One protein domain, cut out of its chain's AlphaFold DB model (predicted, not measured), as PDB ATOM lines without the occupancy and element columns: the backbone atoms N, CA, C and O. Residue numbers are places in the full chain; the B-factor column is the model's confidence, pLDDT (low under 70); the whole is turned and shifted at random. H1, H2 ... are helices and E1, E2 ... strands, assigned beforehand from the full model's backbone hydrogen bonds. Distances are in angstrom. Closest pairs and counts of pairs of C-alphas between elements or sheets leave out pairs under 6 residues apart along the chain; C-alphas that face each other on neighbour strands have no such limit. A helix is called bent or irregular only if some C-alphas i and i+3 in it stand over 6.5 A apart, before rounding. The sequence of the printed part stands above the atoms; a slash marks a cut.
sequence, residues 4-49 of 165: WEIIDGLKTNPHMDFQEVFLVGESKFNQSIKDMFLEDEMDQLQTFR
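What this domain is: This is residues 4 to 49 of the 165 residues of the protein "Bacterial DNA polymerase III alpha subunit" of uncultured archaeon (UniProt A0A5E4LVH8). The model is an open V: H1 with the link after it makes one arm, H2 with the link after it makes the other, and the two short strands E1 and E2 lie side by side where the arms meet. The two helices are far out in separate arms and do not pack on each other. The printed part has 46 residues, with two named helices and two named strands in the order H1, E1, H2, E2; the sheet has the order E1, E2 and is parallel, and the class is mixed, helices and strands. The whole is only just compact, close to loose, with a radius of gyration of the C-alphas of 11.1 A, and the C-alphas span 29 by 23 by 16 A.

Where its parts are: H1 is residues 4 to 12, 12.7 A from first to last C-alpha, beginning at C-alpha 4 (323.693, 306.400, 213.520). Residues 18 to 20 are a helical run too short to bear a name. E1 is residues 22 to 24, 6.6 A long, with C-alpha 22 at (324.745, 316.610, 220.445). H2 is residues 28 to 35, 10.2 A long. E2 is residues 46 to 48, 6.6 A long, ending at C-alpha 48 (327.550, 320.842, 218.045).

How they stand to each other: H1 is apart from H2, and it is also apart from E2. E1 and E2 are parallel neighbours, with 49 degrees between their N-to-C directions. The C-alphas of Leu 23 and Thr 47 face each other at 4.6 A, and those of Phe 22 and Gln 46 face each other at 5.3 A. Across this pair, N 23 and O 46 are 2.9 A apart and N 48 and O 23 are 2.7 A apart, both within hydrogen-bond range. E1, H2 and E2 form a strand-helix-strand unit, two parallel neighbour strands with a helix between them along the chain, and its crossover is right-handed. In H1 and H2 every O i to N i+4 pair is within hydrogen-bond range, and neither helix is bent.

The domain as a whole: The two C-alphas farthest apart are those of Thr 12 and Phe 37, at 29.5 A. The C-alphas of Trp 4 and Arg 49, the first and last printed, are 18.4 A apart. The printed part has no cut. The link from E1 to H2 is tight, with 3 residues; those from H1 to E1, with 9 residues, and from H2 to E2, with 10 residues, are short. The mean pLDDT of the printed part is 78.4, and confidence is under 70 at residues 18 to 20, 24 to 26 and 48 to 49.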
ATOM      1  N   TRP A   4     323.705 307.856 213.378       79.62
ATOM      2  CA  TRP A   4     323.693 306.400 213.520       79.62
ATOM      3  C   TRP A   4     323.993 305.936 214.943       79.62
ATOM      4  O   TRP A   4     323.367 304.989 215.417       79.62
ATOM      5  N   GLU A   5     324.907 306.616 215.628       80.50
ATOM      6  CA  GLU A   5     325.245 306.320 217.020       80.50
ATOM      7  C   GLU A   5     324.080 306.655 217.964       80.50
ATOM      8  O   GLU A   5     323.843 305.921 218.920       80.50
ATOM      9  N   ILE A   6     323.288 307.691 217.659       78.62
ATOM     10  CA  ILE A   6     322.065 308.011 218.417       78.62
ATOM     11  C   ILE A   6     321.024 306.902 218.245       78.62
ATOM     12  O   ILE A   6     320.436 306.440 219.221       78.62
ATOM     13  N   ILE A   7     320.808 306.441 217.010       80.88
ATOM     14  CA  ILE A   7     319.849 305.365 216.719       80.88
ATOM     15  C   ILE A   7     320.254 304.066 217.425       80.88
ATOM     16  O   ILE A   7     319.395 303.358 217.953       80.88
ATOM     17  N   ASP A   8     321.545 303.737 217.447       83.19
ATOM     18  CA  ASP A   8     322.049 302.564 218.167       83.19
ATOM     19  C   ASP A   8     321.890 302.712 219.690       83.19
ATOM     20  O   ASP A   8     321.429 301.799 220.384       83.19
ATOM     21  N   GLY A   9     322.150 303.918 220.196       79.25
ATOM     22  CA  GLY A   9     321.895 304.296 221.578       79.25
ATOM     23  C   GLY A   9     320.430 304.125 221.986       79.25
ATOM     24  O   GLY A   9     320.160 303.533 223.030       79.25
ATOM     25  N   LEU A  10     319.479 304.550 221.151       79.56
ATOM     26  CA  LEU A  10     318.038 304.398 221.400       79.56
ATOM     27  C   LEU A  10     317.582 302.939 221.430       79.56
ATOM     28  O   LEU A  10     316.715 302.576 222.223       79.56
ATOM     29  N   LYS A  11     318.171 302.081 220.588       82.75
ATOM     30  CA  LYS A  11     317.893 300.634 220.625       82.75
ATOM     31  C   LYS A  11     318.323 300.010 221.949       82.75
ATOM     32  O   LYS A  11     317.706 299.049 222.399       82.75
ATOM     33  N   THR A  12     319.372 300.558 222.555       84.31
ATOM     34  CA  THR A  12     319.927 300.084 223.826       84.31
ATOM     35  C   THR A  12     319.220 300.712 225.030       84.31
ATOM     36  O   THR A  12     319.014 300.046 226.043       84.31
ATOM     37  N   ASN A  13     318.802 301.976 224.920       82.12
ATOM     38  CA  ASN A  13     318.039 302.704 225.928       82.12
ATOM     39  C   ASN A  13     316.879 303.489 225.277       82.12
ATOM     40  O   ASN A  13     317.080 304.623 224.835       82.12
ATOM     41  N   PRO A  14     315.653 302.936 225.279       81.25
ATOM     42  CA  PRO A  14     314.478 303.584 224.689       81.25
ATOM     43  C   PRO A  14     314.046 304.892 225.370       81.25
ATOM     44  O   PRO A  14     313.237 305.625 224.813       81.25
ATOM     45  N   HIS A  15     314.552 305.175 226.575       78.88
ATOM     46  CA  HIS A  15     314.237 306.378 227.352       78.88
ATOM     47  C   HIS A  15     315.381 307.404 227.338       78.88
ATOM     48  O   HIS A  15     315.493 308.210 228.259       78.88
ATOM     49  N   MET A  16     316.268 307.344 226.343       71.06
ATOM     50  CA  MET A  16     317.337 308.326 226.178       71.06
ATOM     51  C   MET A  16     316.757 309.741 226.055       71.06
ATOM     52  O   MET A  16     315.860 309.976 225.246       71.06
ATOM     53  N   ASP A  17     317.280 310.669 226.854       73.25
ATOM     54  CA  ASP A  17     316.904 312.077 226.782       73.25
ATOM     55  C   ASP A  17     317.632 312.749 225.613       73.25
ATOM     56  O   ASP A  17     318.861 312.798 225.566       73.25
ATOM     57  N   PHE A  18     316.862 313.262 224.656       68.19
ATOM     58  CA  PHE A  18     317.380 313.929 223.468       68.19
ATOM     59  C   PHE A  18     317.975 315.310 223.761       68.19
ATOM     60  O   PHE A  18     318.734 315.819 222.936       68.19
ATOM     61  N   GLN A  19     317.685 315.908 224.924       68.31
ATOM     62  CA  GLN A  19     318.238 317.212 225.306       68.31
ATOM     63  C   GLN A  19     319.745 317.162 225.589       68.31
ATOM     64  O   GLN A  19     320.427 318.176 225.456       68.31
ATOM     65  N   GLU A  20     320.280 315.991 225.939       68.50
ATOM     66  CA  GLU A  20     321.709 315.804 226.225       68.50
ATOM     67  C   GLU A  20     322.503 315.295 225.008       68.50
ATOM     68  O   GLU A  20     323.710 315.046 225.094       68.50
ATOM     69  N   VAL A  21     321.845 315.135 223.856       71.00
ATOM     70  CA  VAL A  21     322.435 314.530 222.662       71.00
ATOM     71  C   VAL A  21     322.850 315.599 221.656       71.00
ATOM     72  O   VAL A  21     322.025 316.311 221.087       71.00
ATOM     73  N   PHE A  22     324.155 315.653 221.380       74.25
ATOM     74  CA  PHE A  22     324.745 316.610 220.445       74.25
ATOM     75  C   PHE A  22     325.236 315.930 219.163       74.25
ATOM     76  O   PHE A  22     326.161 315.100 219.166       74.25
ATOM     77  N   LEU A  23     324.641 316.328 218.041       75.75
ATOM     78  CA  LEU A  23     325.048 315.900 216.707       75.75
ATOM     79  C   LEU A  23     326.268 316.674 216.216       75.75
ATOM     80  O   LEU A  23     326.365 317.874 216.424       75.75
ATOM     81  N   VAL A  24     327.190 316.001 215.535       69.12
ATOM     82  CA  VAL A  24     328.298 316.660 214.828       69.12
ATOM     83  C   VAL A  24     327.932 316.741 213.345       69.12
ATOM     84  O   VAL A  24     327.748 315.702 212.713       69.12
ATOM     85  N   GLY A  25     327.818 317.958 212.802       68.25
ATOM     86  CA  GLY A  25     327.450 318.207 211.401       68.25
ATOM     87  C   GLY A  25     325.948 318.426 211.152       68.25
ATOM     88  O   GLY A  25     325.177 318.678 212.079       68.25
ATOM     89  N   GLU A  26     325.540 318.380 209.879       67.31
ATOM     90  CA  GLU A  26     324.144 318.571 209.456       67.31
ATOM     91  C   GLU A  26     323.263 317.360 209.813       67.31
ATOM     92  O   GLU A  26     323.640 316.209 209.590       67.31
ATOM     93  N   SER A  27     322.070 317.638 210.345       77.38
ATOM     94  CA  SER A  27     321.082 316.640 210.770       77.38
ATOM     95  C   SER A  27     320.015 316.436 209.690       77.38
ATOM     96  O   SER A  27     319.228 317.345 209.404       77.38
ATOM     97  N   LYS A  28     319.948 315.230 209.113       81.81
ATOM     98  CA  LYS A  28     318.869 314.809 208.203       81.81
ATOM     99  C   LYS A  28     317.530 314.770 208.927       81.81
ATOM    100  O   LYS A  28     316.494 315.038 208.318       81.81
ATOM    101  N   PHE A  29     317.552 314.461 210.220       81.06
ATOM    102  CA  PHE A  29     316.365 314.495 211.066       81.06
ATOM    103  C   PHE A  29     315.796 315.916 211.177       81.06
ATOM    104  O   PHE A  29     314.623 316.129 210.877       81.06
ATOM    105  N   ASN A  30     316.637 316.907 211.490       84.00
ATOM    106  CA  ASN A  30     316.198 318.303 211.585       84.00
ATOM    107  C   ASN A  30     315.725 318.841 210.229       84.00
ATOM    108  O   ASN A  30     314.774 319.617 210.177       84.00
ATOM    109  N   GLN A  31     316.364 318.422 209.130       84.44
ATOM    110  CA  GLN A  31     315.910 318.777 207.785       84.44
ATOM    111  C   GLN A  31     314.521 318.196 207.491       84.44
ATOM    112  O   GLN A  31     313.663 318.898 206.973       84.44
ATOM    113  N   SER A  32     314.266 316.952 207.901       84.06
ATOM    114  CA  SER A  32     312.964 316.305 207.711       84.06
ATOM    115  C   SER A  32     311.857 316.983 208.527       84.06
ATOM    116  O   SER A  32     310.755 317.154 208.016       84.06
ATOM    117  N   ILE A  33     312.145 317.430 209.760       84.88
ATOM    118  CA  ILE A  33     311.200 318.224 210.572       84.88
ATOM    119  C   ILE A  33     310.788 319.499 209.825       84.88
ATOM    120  O   ILE A  33     309.599 319.812 209.757       84.88
ATOM    121  N   LYS A  34     311.758 320.205 209.233       86.06
ATOM    122  CA  LYS A  34     311.509 321.423 208.446       86.06
ATOM    123  C   LYS A  34     310.703 321.141 207.186       86.06
ATOM    124  O   LYS A  34     309.710 321.816 206.936       86.06
ATOM    125  N   ASP A  35     311.095 320.125 206.422       90.25
ATOM    126  CA  ASP A  35     310.430 319.758 205.167       90.25
ATOM    127  C   ASP A  35     308.978 319.295 205.399       90.25
ATOM    128  O   ASP A  35     308.123 319.450 204.525       90.25
ATOM    129  N   MET A  36     308.688 318.745 206.583       89.81
ATOM    130  CA  MET A  36     307.350 318.313 206.997       89.81
ATOM    131  C   MET A  36     306.562 319.380 207.773       89.81
ATOM    132  O   MET A  36     305.420 319.112 208.137       89.81
ATOM    133  N   PHE A  37     307.129 320.571 208.000       86.19
ATOM    134  CA  PHE A  37     306.518 321.658 208.779       86.19
ATOM    135  C   PHE A  37     306.118 321.251 210.212       86.19
ATOM    136  O   PHE A  37     305.101 321.703 210.730       86.19
ATOM    137  N   LEU A  38     306.915 320.396 210.860       87.56
ATOM    138  CA  LEU A  38     306.648 319.864 212.207       87.56
ATOM    139  C   LEU A  38     307.383 320.625 213.322       87.56
ATOM    140  O   LEU A  38     307.537 320.112 214.427       87.56
ATOM    141  N   GLU A  39     307.865 321.837 213.047       82.50
ATOM    142  CA  GLU A  39     308.703 322.613 213.976       82.50
ATOM    143  C   GLU A  39     307.986 322.969 215.291       82.50
ATOM    144  O   GLU A  39     308.648 323.123 216.314       82.50
ATOM    145  N   ASP A  40     306.651 323.046 215.278       83.44
ATOM    146  CA  ASP A  40     305.826 323.314 216.465       83.44
ATOM    147  C   ASP A  40     305.465 322.042 217.264       83.44
ATOM    148  O   ASP A  40     305.003 322.133 218.401       83.44
ATOM    149  N   GLU A  41     305.648 320.851 216.681       82.56
ATOM    150  CA  GLU A  41     305.247 319.565 217.274       82.56
ATOM    151  C   GLU A  41     306.440 318.714 217.729       82.56
ATOM    152  O   GLU A  41     306.282 317.822 218.566       82.56
ATOM    153  N   MET A  42     307.630 318.964 217.173       76.69
ATOM    154  CA  MET A  42     308.822 318.157 217.411       76.69
ATOM    155  C   MET A  42     310.054 319.012 217.693       76.69
ATOM    156  O   MET A  42     310.427 319.884 216.907       76.69
ATOM    157  N   ASP A  43     310.752 318.667 218.773       77.94
ATOM    158  CA  ASP A  43     312.029 319.281 219.114       77.94
ATOM    159  C   ASP A  43     313.119 318.891 218.103       77.94
ATOM    160  O   ASP A  43     313.289 317.724 217.733       77.94
ATOM    161  N   GLN A  44     313.900 319.885 217.675       77.12
ATOM    162  CA  GLN A  44     315.073 319.669 216.830       77.12
ATOM    163  C   GLN A  44     316.255 319.170 217.670       77.12
ATOM    164  O   GLN A  44     316.491 319.635 218.786       77.12
ATOM    165  N   LEU A  45     317.056 318.267 217.101       78.81
ATOM    166  CA  LEU A  45     318.295 317.816 217.731       78.81
ATOM    167  C   LEU A  45     319.308 318.960 217.783       78.81
ATOM    168  O   LEU A  45     319.504 319.678 216.796       78.81
ATOM    169  N   GLN A  46     320.000 319.090 218.913       76.12
ATOM    170  CA  GLN A  46     321.044 320.094 219.063       76.12
ATOM    171  C   GLN A  46     322.291 319.681 218.275       76.12
ATOM    172  O   GLN A  46     322.812 318.572 218.409       76.12
ATOM    173  N   THR A  47     322.793 320.584 217.437       71.94
ATOM    174  CA  THR A  47     324.031 320.376 216.680       71.94
ATOM    175  C   THR A  47     325.196 321.057 217.384       71.94
ATOM    176  O   THR A  47     325.152 322.260 217.651       71.94
ATOM    177  N   PHE A  48     326.265 320.310 217.630       69.75
ATOM    178  CA  PHE A  48     327.550 320.842 218.045       69.75
ATOM    179  C   PHE A  48     328.170 321.641 216.897       69.75
ATOM    180  O   PHE A  48     328.399 321.123 215.801       69.75
ATOM    181  N   ARG A  49     328.436 322.925 217.145       66.56
ATOM    182  CA  ARG A  49     329.117 323.799 216.187       66.56
ATOM    183  C   ARG A  49     330.624 323.648 216.355       66.56
ATOM    184  O   ARG A  49     331.190 324.158 217.313       66.56
TER     185      ARG A  49